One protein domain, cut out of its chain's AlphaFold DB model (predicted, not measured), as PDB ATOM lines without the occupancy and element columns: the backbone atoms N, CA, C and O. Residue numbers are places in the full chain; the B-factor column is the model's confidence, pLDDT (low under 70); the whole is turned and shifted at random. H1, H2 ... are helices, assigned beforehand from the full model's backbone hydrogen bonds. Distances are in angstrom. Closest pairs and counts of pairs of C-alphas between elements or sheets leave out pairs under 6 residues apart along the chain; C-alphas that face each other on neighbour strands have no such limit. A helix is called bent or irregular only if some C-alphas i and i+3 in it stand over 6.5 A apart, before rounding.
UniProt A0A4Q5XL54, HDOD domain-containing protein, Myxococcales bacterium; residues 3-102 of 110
ATOM      1  N   THR A   3      11.153  44.451 327.987       86.12
ATOM      2  CA  THR A   3      10.515  45.528 327.233       86.12
ATOM      3  C   THR A   3      10.541  46.812 328.062       86.12
ATOM      4  O   THR A   3      10.230  46.785 329.254       86.12
ATOM      5  N   SER A   4      10.957  47.925 327.460       85.69
ATOM      6  CA  SER A   4      10.901  49.257 328.064       85.69
ATOM      7  C   SER A   4       9.447  49.746 328.180       85.69
ATOM      8  O   SER A   4       8.560  49.180 327.536       85.69
ATOM      9  N   PRO A   5       9.183  50.820 328.950       85.88
ATOM     10  CA  PRO A   5       7.863  51.456 328.985       85.88
ATOM     11  C   PRO A   5       7.346  51.871 327.597       85.88
ATOM     12  O   PRO A   5       6.148  51.799 327.346       85.88
ATOM     13  N   ASP A   6       8.254  52.229 326.687       85.62
ATOM     14  CA  ASP A   6       7.952  52.643 325.310       85.62
ATOM     15  C   ASP A   6       7.816  51.459 324.330       85.62
ATOM     16  O   ASP A   6       7.682  51.650 323.122       85.62
ATOM     17  N   GLY A   7       7.877  50.217 324.825       84.31
ATOM     18  CA  GLY A   7       7.757  49.010 324.004       84.31
ATOM     19  C   GLY A   7       9.071  48.515 323.385       84.31
ATOM     20  O   GLY A   7       9.051  47.554 322.616       84.31
ATOM     21  N   LEU A   8      10.211  49.130 323.711       87.44
ATOM     22  CA  LEU A   8      11.516  48.776 323.142       87.44
ATOM     23  C   LEU A   8      12.088  47.523 323.789       87.44
ATOM     24  O   LEU A   8      12.081  47.390 325.011       87.44
ATOM     25  N   LEU A   9      12.667  46.634 322.990       88.50
ATOM     26  CA  LEU A   9      13.447  45.526 323.515       88.50
ATOM     27  C   LEU A   9      14.805  46.027 323.999       88.50
ATOM     28  O   LEU A   9      15.592  46.602 323.248       88.50
ATOM     29  N   ILE A  10      15.076  45.772 325.275       86.50
ATOM     30  CA  ILE A  10      16.350  46.026 325.935       86.50
ATOM     31  C   ILE A  10      16.955  44.674 326.299       86.50
ATOM     32  O   ILE A  10      16.324  43.855 326.979       86.50
ATOM     33  N   VAL A  11      18.192  44.464 325.864       88.38
ATOM     34  CA  VAL A  11      18.971  43.261 326.160       88.38
ATOM     35  C   VAL A  11      19.986  43.586 327.249       88.38
ATOM     36  O   VAL A  11      20.738  44.551 327.125       88.38
ATOM     37  N   ASP A  12      20.000  42.797 328.324       88.38
ATOM     38  CA  ASP A  12      21.114  42.809 329.274       88.38
ATOM     39  C   ASP A  12      22.240  41.923 328.705       88.38
ATOM     40  O   ASP A  12      21.969  40.777 328.337       88.38
ATOM     41  N   PRO A  13      23.499  42.392 328.638       84.75
ATOM     42  CA  PRO A  13      24.614  41.604 328.107       84.75
ATOM     43  C   PRO A  13      24.803  40.231 328.769       84.75
ATOM     44  O   PRO A  13      25.358  39.315 328.166       84.75
ATOM     45  N   ASN A  14      24.361  40.048 330.017       87.75
ATOM     46  CA  ASN A  14      24.434  38.749 330.685       87.75
ATOM     47  C   ASN A  14      23.433  37.732 330.125       87.75
ATOM     48  O   ASN A  14      23.670  36.532 330.235       87.75
ATOM     49  N   GLU A  15      22.358  38.188 329.487       87.56
ATOM     50  CA  GLU A  15      21.367  37.321 328.844       87.56
ATOM     51  C   GLU A  15      21.883  36.727 327.532       87.56
ATOM     52  O   GLU A  15      21.346  35.726 327.064       87.56
ATOM     53  N   CYS A  16      22.959  37.290 326.974       90.06
ATOM     54  CA  CYS A  16      23.670  36.743 325.821       90.06
ATOM     55  C   CYS A  16      24.717  35.682 326.205       90.06
ATOM     56  O   CYS A  16      25.254  34.999 325.327       90.06
ATOM     57  N   LYS A  17      25.036  35.517 327.498       89.06
ATOM     58  CA  LYS A  17      26.091  34.601 327.962       89.06
ATOM     59  C   LYS A  17      25.579  33.173 328.127       89.06
ATOM     60  O   LYS A  17      24.543  32.922 328.742       89.06
ATOM     61  N   ILE A  18      26.363  32.212 327.640       89.81
ATOM     62  CA  ILE A  18      26.056  30.789 327.794       89.81
ATOM     63  C   ILE A  18      26.539  30.268 329.142       89.81
ATOM     64  O   ILE A  18      27.645  30.547 329.599       89.81
ATOM     65  N   THR A  19      25.676  29.476 329.774       88.50
ATOM     66  CA  THR A  19      25.953  28.742 331.004       88.50
ATOM     67  C   THR A  19      25.657  27.268 330.767       88.50
ATOM     68  O   THR A  19      24.920  26.922 329.843       88.50
ATOM     69  N   VAL A  20      26.165  26.394 331.637       87.38
ATOM     70  CA  VAL A  20      25.946  24.938 331.550       87.38
ATOM     71  C   VAL A  20      24.452  24.578 331.510       87.38
ATOM     72  O   VAL A  20      24.058  23.631 330.835       87.38
ATOM     73  N   LYS A  21      23.581  25.373 332.149       88.00
ATOM     74  CA  LYS A  21      22.123  25.150 332.132       88.00
ATOM     75  C   LYS A  21      21.532  25.204 330.718       88.00
ATOM     76  O   LYS A  21      20.559  24.504 330.439       88.00
ATOM     77  N   HIS A  22      22.128  25.990 329.821       89.38
ATOM     78  CA  HIS A  22      21.658  26.148 328.445       89.38
ATOM     79  C   HIS A  22      21.965  24.934 327.555       89.38
ATOM     80  O   HIS A  22      21.375  24.813 326.487       89.38
ATOM     81  N   LEU A  23      22.792  23.976 328.002       86.38
ATOM     82  CA  LEU A  23      22.976  22.697 327.298       86.38
ATOM     83  C   LEU A  23      21.655  21.928 327.143       86.38
ATOM     84  O   LEU A  23      21.454  21.226 326.155       86.38
ATOM     85  N   SER A  24      20.718  22.112 328.077       86.88
ATOM     86  CA  SER A  24      19.371  21.537 327.986       86.88
ATOM     87  C   SER A  24      18.535  22.083 326.817       86.88
ATOM     88  O   SER A  24      17.513  21.494 326.470       86.88
ATOM     89  N   GLU A  25      18.961  23.176 326.172       87.81
ATOM     90  CA  GLU A  25      18.262  23.790 325.036       87.81
ATOM     91  C   GLU A  25      18.699  23.237 323.673       87.81
ATOM     92  O   GLU A  25      18.089  23.583 322.660       87.81
ATOM     93  N   LEU A  26      19.690  22.337 323.630       86.56
ATOM     94  CA  LEU A  26      20.162  21.685 322.400       86.56
ATOM     95  C   LEU A  26      19.031  21.105 321.525       86.56
ATOM     96  O   LEU A  26      19.059  21.347 320.317       86.56
ATOM     97  N   PRO A  27      17.994  20.431 322.071       89.44
ATOM     98  CA  PRO A  27      16.880  19.946 321.254       89.44
ATOM     99  C   PRO A  27      16.123  21.070 320.532       89.44
ATOM    100  O   PRO A  27      15.724  20.906 319.382       89.44
ATOM    101  N   LYS A  28      15.967  22.238 321.171       90.56
ATOM    102  CA  LYS A  28      15.295  23.403 320.571       90.56
ATOM    103  C   LYS A  28      16.131  24.005 319.439       90.56
ATOM    104  O   LYS A  28      15.583  24.447 318.434       90.56
ATOM    105  N   ILE A  29      17.457  24.012 319.591       88.12
ATOM    106  CA  ILE A  29      18.380  24.473 318.545       88.12
ATOM    107  C   ILE A  29      18.318  23.534 317.335       88.12
ATOM    108  O   ILE A  29      18.278  24.006 316.202       88.12
ATOM    109  N   MET A  30      18.235  22.218 317.558       87.56
ATOM    110  CA  MET A  30      18.039  21.246 316.477       87.56
ATOM    111  C   MET A  30      16.692  21.426 315.761       87.56
ATOM    112  O   MET A  30      16.654  21.369 314.534       87.56
ATOM    113  N   GLU A  31      15.608  21.703 316.494       88.88
ATOM    114  CA  GLU A  31      14.296  22.042 315.912       88.88
ATOM    115  C   GLU A  31      14.399  23.286 315.012       88.88
ATOM    116  O   GLU A  31      13.905  23.285 313.883       88.88
ATOM    117  N   LEU A  32      15.102  24.328 315.472       88.56
ATOM    118  CA  LEU A  32      15.342  25.541 314.691       88.56
ATOM    119  C   LEU A  32      16.178  25.273 313.431       88.56
ATOM    120  O   LEU A  32      15.804  25.726 312.352       88.56
ATOM    121  N   LEU A  33      17.272  24.515 313.540       85.50
ATOM    122  CA  LEU A  33      18.100  24.126 312.392       85.50
ATOM    123  C   LEU A  33      17.302  23.324 311.360       85.50
ATOM    124  O   LEU A  33      17.413  23.574 310.161       85.50
ATOM    125  N   SER A  34      16.469  22.386 311.814       85.06
ATOM    126  CA  SER A  34      15.594  21.618 310.929       85.06
ATOM    127  C   SER A  34      14.612  22.524 310.190       85.06
ATOM    128  O   SER A  34      14.401  22.335 308.997       85.06
ATOM    129  N   ALA A  35      14.034  23.515 310.875       85.00
ATOM    130  CA  ALA A  35      13.119  24.467 310.255       85.00
ATOM    131  C   ALA A  35      13.819  25.389 309.245       85.00
ATOM    132  O   ALA A  35      13.220  25.742 308.239       85.00
ATOM    133  N   LEU A  36      15.080  25.769 309.476       81.00
ATOM    134  CA  LEU A  36      15.846  26.578 308.519       81.00
ATOM    135  C   LEU A  36      16.232  25.805 307.252       81.00
ATOM    136  O   LEU A  36      16.370  26.407 306.190       81.00
ATOM    137  N   ASN A  37      16.386  24.485 307.361       79.31
ATOM    138  CA  ASN A  37      16.697  23.606 306.234       79.31
ATOM    139  C   ASN A  37      15.458  23.163 305.436       79.31
ATOM    140  O   ASN A  37      15.612  22.538 304.387       79.31
ATOM    141  N   ASP A  38      14.245  23.462 305.908       78.50
ATOM    142  CA  ASP A  38      13.005  23.111 305.220       78.50
ATOM    143  C   ASP A  38      12.588  24.236 304.247       78.50
ATOM    144  O   ASP A  38      12.178  25.316 304.686       78.50
ATOM    145  N   PRO A  39      12.633  24.011 302.918       68.50
ATOM    146  CA  PRO A  39      12.251  25.017 301.927       68.50
ATOM    147  C   PRO A  39      10.762  25.409 301.984       68.50
ATOM    148  O   PRO A  39      10.381  26.418 301.389       68.50
ATOM    149  N   MET A  40       9.913  24.644 302.684       68.25
ATOM    150  CA  MET A  40       8.497  24.957 302.911       68.25
ATOM    151  C   MET A  40       8.222  25.622 304.268       68.25
ATOM    152  O   MET A  40       7.117  26.136 304.484       68.25
ATOM    153  N   ALA A  41       9.202  25.677 305.174       63.88
ATOM    154  CA  ALA A  41       9.068  26.369 306.448       63.88
ATOM    155  C   ALA A  41       9.127  27.889 306.228       63.88
ATOM    156  O   ALA A  41      10.171  28.532 306.284       63.88
ATOM    157  N   GLY A  42       7.973  28.500 305.957       60.06
ATOM    158  CA  GLY A  42       7.875  29.952 305.816       60.06
ATOM    159  C   GLY A  42       8.416  30.703 307.047       60.06
ATOM    160  O   GLY A  42       8.278  30.249 308.186       60.06
ATOM    161  N   GLY A  43       8.962  31.909 306.835       60.34
ATOM    162  CA  GLY A  43       9.654  32.713 307.862       60.34
ATOM    163  C   GLY A  43       8.869  33.002 309.155       60.34
ATOM    164  O   GLY A  43       9.471  33.302 310.181       60.34
ATOM    165  N   LYS A  44       7.538  32.824 309.158       60.81
ATOM    166  CA  LYS A  44       6.684  32.929 310.359       60.81
ATOM    167  C   LYS A  44       6.972  31.867 311.435       60.81
ATOM    168  O   LYS A  44       6.586  32.073 312.585       60.81
ATOM    169  N   ASN A  45       7.615  30.746 311.095       79.19
ATOM    170  CA  ASN A  45       8.008  29.732 312.083       79.19
ATOM    171  C   ASN A  45       9.354  30.041 312.750       79.19
ATOM    172  O   ASN A  45       9.528  29.730 313.927       79.19
ATOM    173  N   VAL A  46      10.274  30.702 312.046       84.81
ATOM    174  CA  VAL A  46      11.636  30.962 312.540       84.81
ATOM    175  C   VAL A  46      11.621  31.890 313.753       84.81
ATOM    176  O   VAL A  46      12.218  31.555 314.772       84.81
ATOM    177  N   GLY A  47      10.873  32.999 313.705       87.38
ATOM    178  CA  GLY A  47      10.761  33.926 314.839       87.38
ATOM    179  C   GLY A  47      10.259  33.252 316.113       87.38
ATOM    180  O   GLY A  47      10.863  33.384 317.178       87.38
ATOM    181  N   LYS A  48       9.218  32.421 315.991       89.00
ATOM    182  CA  LYS A  48       8.685  31.635 317.113       89.00
ATOM    183  C   LYS A  48       9.730  30.682 317.686       89.00
ATOM    184  O   LYS A  48       9.887  30.627 318.902       89.00
ATOM    185  N   LEU A  49      10.449  29.955 316.836       90.81
ATOM    186  CA  LEU A  49      11.483  29.016 317.271       90.81
ATOM    187  C   LEU A  49      12.646  29.732 317.967       90.81
ATOM    188  O   LEU A  49      13.065  29.297 319.036       90.81
ATOM    189  N   VAL A  50      13.083  30.878 317.440       92.25
ATOM    190  CA  VAL A  50      14.111  31.719 318.070       92.25
ATOM    191  C   VAL A  50      13.662  32.189 319.456       92.25
ATOM    192  O   VAL A  50      14.435  32.095 320.405       92.25
ATOM    193  N   THR A  51      12.402  32.607 319.635       92.06
ATOM    194  CA  THR A  51      11.907  33.033 320.961       92.06
ATOM    195  C   THR A  51      11.861  31.918 322.014       92.06
ATOM    196  O   THR A  51      11.893  32.218 323.206       92.06
ATOM    197  N   LYS A  52      11.840  30.635 321.614       92.25
ATOM    198  CA  LYS A  52      11.910  29.492 322.549       92.25
ATOM    199  C   LYS A  52      13.310  29.285 323.147       92.25
ATOM    200  O   LYS A  52      13.441  28.491 324.085       92.25
ATOM    201  N   ILE A  53      14.327  29.950 322.594       92.94
ATOM    202  CA  ILE A  53      15.746  29.848 322.958       92.94
ATOM    203  C   ILE A  53      16.184  31.233 323.460       92.94
ATOM    204  O   ILE A  53      16.631  32.067 322.667       92.94
ATOM    205  N   PRO A  54      16.014  31.538 324.762       91.88
ATOM    206  CA  PRO A  54      16.114  32.906 325.272       91.88
ATOM    207  C   PRO A  54      17.459  33.576 324.987       91.88
ATOM    208  O   PRO A  54      17.491  34.754 324.636       91.88
ATOM    209  N   VAL A  55      18.555  32.818 325.078       93.50
ATOM    210  CA  VAL A  55      19.901  33.329 324.793       93.50
ATOM    211  C   VAL A  55      20.088  33.677 323.316       93.50
ATOM    212  O   VAL A  55      20.675  34.709 323.000       93.50
ATOM    213  N   LEU A  56      19.525  32.880 322.401       94.44
ATOM    214  CA  LEU A  56      19.569  33.184 320.971       94.44
ATOM    215  C   LEU A  56      18.730  34.422 320.652       94.44
ATOM    216  O   LEU A  56      19.178  35.296 319.917       94.44
ATOM    217  N   ALA A  57      17.531  34.526 321.230       94.25
ATOM    218  CA  ALA A  57      16.679  35.697 321.055       94.25
ATOM    219  C   ALA A  57      17.361  36.983 321.551       94.25
ATOM    220  O   ALA A  57      17.308  38.004 320.866       94.25
ATOM    221  N   ALA A  58      18.035  36.928 322.706       94.12
ATOM    222  CA  ALA A  58      18.806  38.048 323.243       94.12
ATOM    223  C   ALA A  58      19.944  38.462 322.295       94.12
ATOM    224  O   ALA A  58      20.029  39.634 321.936       94.12
ATOM    225  N   ARG A  59      20.743  37.502 321.812       94.94
ATOM    226  CA  ARG A  59      21.839  37.745 320.858       94.94
ATOM    227  C   ARG A  59      21.373  38.346 319.535       94.94
ATOM    228  O   ARG A  59      21.949  39.312 319.044       94.94
ATOM    229  N   VAL A  60      20.283  37.821 318.975       95.00
ATOM    230  CA  VAL A  60      19.678  38.336 317.737       95.00
ATOM    231  C   VAL A  60      19.273  39.803 317.893       95.00
ATOM    232  O   VAL A  60      19.546  40.622 317.012       95.00
ATOM    233  N   VAL A  61      18.642  40.152 319.017       94.31
ATOM    234  CA  VAL A  61      18.227  41.531 319.298       94.31
ATOM    235  C   VAL A  61      19.435  42.425 319.574       94.31
ATOM    236  O   VAL A  61      19.493  43.527 319.035       94.31
ATOM    237  N   GLU A  62      20.429  41.954 320.329       93.69
ATOM    238  CA  GLU A  62      21.679  42.685 320.567       93.69
ATOM    239  C   GLU A  62      22.397  43.012 319.250       93.69
ATOM    240  O   GLU A  62      22.774  44.161 319.010       93.69
ATOM    241  N   ARG A  63      22.524  42.034 318.344       93.25
ATOM    242  CA  ARG A  63      23.121  42.235 317.019       93.25
ATOM    243  C   ARG A  63      22.330  43.235 316.179       93.25
ATOM    244  O   ARG A  63      22.921  44.074 315.501       93.25
ATOM    245  N   ALA A  64      21.000  43.171 316.213       93.00
ATOM    246  CA  ALA A  64      20.162  44.143 315.516       93.00
ATOM    247  C   ALA A  64      20.360  45.565 316.073       93.00
ATOM    248  O   ALA A  64      20.476  46.516 315.297       93.00
ATOM    249  N   LEU A  65      20.455  45.705 317.400       90.62
ATOM    250  CA  LEU A  65      20.714  46.975 318.082       90.62
ATOM    251  C   LEU A  65      22.121  47.521 317.785       90.62
ATOM    252  O   LEU A  65      22.272  48.723 317.589       90.62
ATOM    253  N   SER A  66      23.146  46.671 317.674       89.44
ATOM    254  CA  SER A  66      24.513  47.121 317.361       89.44
ATOM    255  C   SER A  66      24.666  47.623 315.918       89.44
ATOM    256  O   SER A  66      25.459  48.527 315.648       89.44
ATOM    257  N   GLN A  67      23.868  47.099 314.982       85.69
ATOM    258  CA  GLN A  67      23.802  47.588 313.598       85.69
ATOM    259  C   GLN A  67      22.921  48.839 313.447       85.69
ATOM    260  O   GLN A  67      23.029  49.598 312.474       85.69
ATOM    261  N   ALA A  68      22.036  49.077 314.410       77.81
ATOM    262  CA  ALA A  68      21.101  50.177 314.408       77.81
ATOM    263  C   ALA A  68      21.772  51.488 314.842       77.81
ATOM    264  O   ALA A  68      21.746  51.859 316.007       77.81
ATOM    265  N   ARG A  69      22.285  52.283 313.891       68.06
ATOM    266  CA  ARG A  69      22.827  53.627 314.209       68.06
ATOM    267  C   ARG A  69      21.837  54.543 314.956       68.06
ATOM    268  O   ARG A  69      22.289  55.452 315.642       68.06
ATOM    269  N   LYS A  70      20.520  54.337 314.785       66.00
ATOM    270  CA  LYS A  70      19.402  55.042 315.464       66.00
ATOM    271  C   LYS A  70      18.088  54.230 315.491       66.00
ATOM    272  O   LYS A  70      17.023  54.809 315.661       66.00
ATOM    273  N   LYS A  71      18.125  52.928 315.182       67.50
ATOM    274  CA  LYS A  71      16.896  52.130 315.017       67.50
ATOM    275  C   LYS A  71      16.520  51.439 316.319       67.50
ATOM    276  O   LYS A  71      17.326  50.761 316.942       67.50
ATOM    277  N   GLU A  72      15.261  51.601 316.663       85.94
ATOM    278  CA  GLU A  72      14.595  50.934 317.762       85.94
ATOM    279  C   GLU A  72      14.158  49.526 317.343       85.94
ATOM    280  O   GLU A  72      13.706  49.308 316.212       85.94
ATOM    281  N   VAL A  73      14.310  48.562 318.250       89.56
ATOM    282  CA  VAL A  73      13.895  47.170 318.041       89.56
ATOM    283  C   VAL A  73      12.761  46.864 319.010       89.56
ATOM    284  O   VAL A  73      12.949  46.918 320.219       89.56
ATOM    285  N   TYR A  74      11.587  46.536 318.481       90.38
ATOM    286  CA  TYR A  74      10.358  46.293 319.245       90.38
ATOM    287  C   TYR A  74       9.972  44.810 319.295       90.38
ATOM    288  O   TYR A  74       9.148  44.401 320.109       90.38
ATOM    289  N   SER A  75      10.536  43.983 318.411       91.50
ATOM    290  CA  SER A  75      10.240  42.549 318.354       91.50
ATOM    291  C   SER A  75      11.427  41.734 317.846       91.50
ATOM    292  O   SER A  75      12.293  42.241 317.127       91.50
ATOM    293  N   VAL A  76      11.438  40.441 318.180       92.06
ATOM    294  CA  VAL A  76      12.427  39.485 317.657       92.06
ATOM    295  C   VAL A  76      12.274  39.318 316.145       92.06
ATOM    296  O   VAL A  76      13.276  39.293 315.443       92.06
ATOM    297  N   ASP A  77      11.050  39.290 315.612       91.38
ATOM    298  CA  ASP A  77      10.821  39.229 314.162       91.38
ATOM    299  C   ASP A  77      11.413  40.444 313.432       91.38
ATOM    300  O   ASP A  77      12.031  40.307 312.376       91.38
ATOM    301  N   GLN A  78      11.285  41.646 314.005       91.31
ATOM    302  CA  GLN A  78      11.940  42.838 313.464       91.31
ATOM    303  C   GLN A  78      13.467  42.698 313.503       91.31
ATOM    304  O   GLN A  78      14.122  42.992 312.504       91.31
ATOM    305  N   ALA A  79      14.033  42.224 314.618       92.31
ATOM    306  CA  ALA A  79      15.471  41.994 314.746       92.31
ATOM    307  C   ALA A  79      15.991  40.986 313.707       92.31
ATOM    308  O   ALA A  79      16.986  41.255 313.036       92.31
ATOM    309  N   LEU A  80      15.278  39.874 313.510       91.94
ATOM    310  CA  LEU A  80      15.591  38.854 312.505       91.94
ATOM    311  C   LEU A  80      15.588  39.427 311.087       91.94
ATOM    312  O   LEU A  80      16.521  39.185 310.324       91.94
ATOM    313  N   ASN A  81      14.588  40.242 310.749       90.56
ATOM    314  CA  ASN A  81      14.541  40.930 309.459       90.56
ATOM    315  C   ASN A  81      15.704  41.919 309.278       90.56
ATOM    316  O   ASN A  81      16.181  42.099 308.160       90.56
ATOM    317  N   MET A  82      16.168  42.559 310.357       91.94
ATOM    318  CA  MET A  82      17.288  43.504 310.308       91.94
ATOM    319  C   MET A  82      18.634  42.811 310.082       91.94
ATOM    320  O   MET A  82      19.416  43.284 309.262       91.94
ATOM    321  N   ILE A  83      18.902  41.707 310.785       91.69
ATOM    322  CA  ILE A  83      20.176  40.980 310.657       91.69
ATOM    323  C   ILE A  83      20.200  40.040 309.439       91.69
ATOM    324  O   ILE A  83      21.276  39.683 308.951       91.69
ATOM    325  N   GLY A  84      19.020  39.643 308.952       89.62
ATOM    326  CA  GLY A  84      18.830  38.706 307.851       89.62
ATOM    327  C   GLY A  84      19.293  37.277 308.165       89.62
ATOM    328  O   GLY A  84      19.866  36.990 309.215       89.62
ATOM    329  N   ASN A  85      19.089  36.369 307.206       86.94
ATOM    330  CA  ASN A  85      19.401  34.944 307.381       86.94
ATOM    331  C   ASN A  85      20.876  34.696 307.724       86.94
ATOM    332  O   ASN A  85      21.167  33.921 308.625       86.94
ATOM    333  N   ARG A  86      21.803  35.407 307.068       88.12
ATOM    334  CA  ARG A  86      23.245  35.295 307.358       88.12
ATOM    335  C   ARG A  86      23.596  35.750 308.775       88.12
ATOM    336  O   ARG A  86      24.498  35.196 309.397       88.12
ATOM    337  N   GLY A  87      22.911  36.782 309.272       92.06
ATOM    338  CA  GLY A  87      23.087  37.258 310.637       92.06
ATOM    339  C   GLY A  87      22.608  36.224 311.648       92.06
ATOM    340  O   GLY A  87      23.348  35.907 312.573       92.06
ATOM    341  N   LEU A  88      21.418  35.654 311.429       91.44
ATOM    342  CA  LEU A  88      20.885  34.575 312.261       91.44
ATOM    343  C   LEU A  88      21.806  33.348 312.256       91.44
ATOM    344  O   LEU A  88      22.128  32.826 313.317       91.44
ATOM    345  N   GLU A  89      22.257  32.914 311.080       90.25
ATOM    346  CA  GLU A  89      23.163  31.773 310.927       90.25
ATOM    347  C   GLU A  89      24.468  31.978 311.706       90.25
ATOM    348  O   GLU A  89      24.905  31.084 312.426       90.25
ATOM    349  N   SER A  90      25.042  33.184 311.642       92.75
ATOM    350  CA  SER A  90      26.249  33.526 312.407       92.75
ATOM    351  C   SER A  90      26.028  33.398 313.918       92.75
ATOM    352  O   SER A  90      26.848  32.793 314.603       92.75
ATOM    353  N   GLU A  91      24.917  33.933 314.438       94.25
ATOM    354  CA  GLU A  91      24.582  33.836 315.869       94.25
ATOM    355  C   GLU A  91      24.320  32.391 316.303       94.25
ATOM    356  O   GLU A  91      24.693  31.992 317.405       94.25
ATOM    357  N   MET A  92      23.707  31.582 315.437       91.94
ATOM    358  CA  MET A  92      23.479  30.164 315.709       91.94
ATOM    359  C   MET A  92      24.779  29.363 315.754       91.94
ATOM    360  O   MET A  92      24.940  28.530 316.644       91.94
ATOM    361  N   LEU A  93      25.710  29.614 314.831       91.31
ATOM    362  CA  LEU A  93      27.019  28.957 314.832       91.31
ATOM    363  C   LEU A  93      27.816  29.318 316.089       91.31
ATOM    364  O   LEU A  93      28.310  28.420 316.767       91.31
ATOM    365  N   GLN A  94      27.856  30.603 316.456       92.56
ATOM    366  CA  GLN A  94      28.505  31.055 317.691       92.56
ATOM    367  C   GLN A  94      27.850  30.455 318.939       92.56
ATOM    368  O   GLN A  94      28.535  30.042 319.868       92.56
ATOM    369  N   LEU A  95      26.519  30.353 318.962       93.00
ATOM    370  CA  LEU A  95      25.796  29.710 320.057       93.00
ATOM    371  C   LEU A  95      26.184  28.231 320.215       93.00
ATOM    372  O   LEU A  95      26.380  27.762 321.336       93.00
ATOM    373  N   LEU A  96      26.275  27.491 319.108       91.88
ATOM    374  CA  LEU A  96      26.675  26.082 319.111       91.88
ATOM    375  C   LEU A  96      28.130  25.903 319.552       91.88
ATOM    376  O   LEU A  96      28.425  24.972 320.303       91.88
ATOM    377  N   GLU A  97      29.020  26.792 319.121       92.75
ATOM    378  CA  GLU A  97      30.416  26.820 319.558       92.75
ATOM    379  C   GLU A  97      30.514  27.044 321.073       92.75
ATOM    380  O   GLU A  97      31.101  26.225 321.781       92.75
ATOM    381  N   ASP A  98      29.839  28.071 321.597       92.38
ATOM    382  CA  ASP A  98      29.817  28.373 323.031       92.38
ATOM    383  C   ASP A  98      29.261  27.210 323.864       92.38
ATOM    384  O   ASP A  98      29.794  26.877 324.926       92.38
ATOM    385  N   LEU A  99      28.186  26.571 323.393       91.50
ATOM    386  CA  LEU A  99      27.619  25.389 324.045       91.50
ATOM    387  C   LEU A  99      28.587  24.207 324.007       91.50
ATOM    388  O   LEU A  99      28.680  23.476 324.990       91.50
ATOM    389  N   THR A 100      29.327  24.031 322.914       90.06
ATOM    390  CA  THR A 100      30.336  22.971 322.794       90.06
ATOM    391  C   THR A 100      31.464  23.189 323.798       90.06
ATOM    392  O   THR A 100      31.793  22.269 324.542       90.06
ATOM    393  N   ILE A 101      31.980  24.417 323.911       90.94
ATOM    394  CA  ILE A 101      32.996  24.779 324.911       90.94
ATOM    395  C   ILE A 101      32.465  24.528 326.327       90.94
ATOM    396  O   ILE A 101      33.126  23.869 327.127       90.94
ATOM    397  N   LYS A 102      31.242  24.984 326.639       90.62
ATOM    398  CA  LYS A 102      30.631  24.763 327.962       90.62
ATOM    399  C   LYS A 102      30.363  23.302 328.280       90.62
ATOM    400  O   LYS A 102      30.408  22.937 329.453       90.62
TER     401      LYS A 102
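What this domain is: This is residues 3 to 102 of the 110 residues of the protein "HDOD domain-containing protein" of Myxococcales bacterium (UniProt A0A4Q5XL54). The helix H4 and the sharply kinked helix H5 cross in the core, and the helical hairpin of H2 and H3 packs on them, H3 against the early residues of H5. The far end of H2 meets the end of H5 at a corner, and the short H1 sits on the first residues of H4. The printed part has 100 residues with five named helices, H1 to H5 in order, and no named strand, in the class all helix. It is compact, with a radius of gyration of the C-alphas of 13.2 A, and spans 34 by 33 by 21 A.

How they stand to each other: H1, residues 13 to 16, touches residues 54 to 59 of H4, residues 54 to 67; their closest C-alphas, of Cys 16 and Val 55, are 5.2 A apart. H2, residues 20 to 36, and H3, residues 44 to 51, form a hairpin and touch at a shallow tilt of 8 degrees, opposite ways, closest at the C-alphas of Leu 32 and Leu 49, 5.8 A. H5, residues 76 to 102, touches H4 at a steep tilt of 56 degrees, opposite ways, closest at the C-alphas of Ala 64 and Ala 79, 5.2 A. H2 and H5 touch only at their ends, closest at the C-alphas of Val 20 and Lys 102, 5.9 A. Every O i to N i+4 pair is within hydrogen-bond range in H4, against 8 of 13 in H2, 3 of 4 in H3 and 21 of 23 in H5; H1 is too short for one.

Where its parts are: H1 begins at C-alpha 13 (24.614, 41.604, 328.107). H2, 25.2 A long, is irregular, with C-alphas 24 and 27 7.4 A apart. H3 measures 11.8 A and H4 20.3 A. H5, 25.6 A, is irregular, with C-alphas 82 and 85 9.3 A apart and a kink of 104 degrees near residue 83; it ends at C-alpha 102 (30.631, 24.763, 327.962).

The domain as a whole: The C-alphas farthest apart, of Pro 5 and Pro 39, are 38.1 A apart. The printed part has no cut, no link between helices is long, and residues 37 to 42 stand free. Residues 39 to 44 and 69 to 71 have pLDDT under 70.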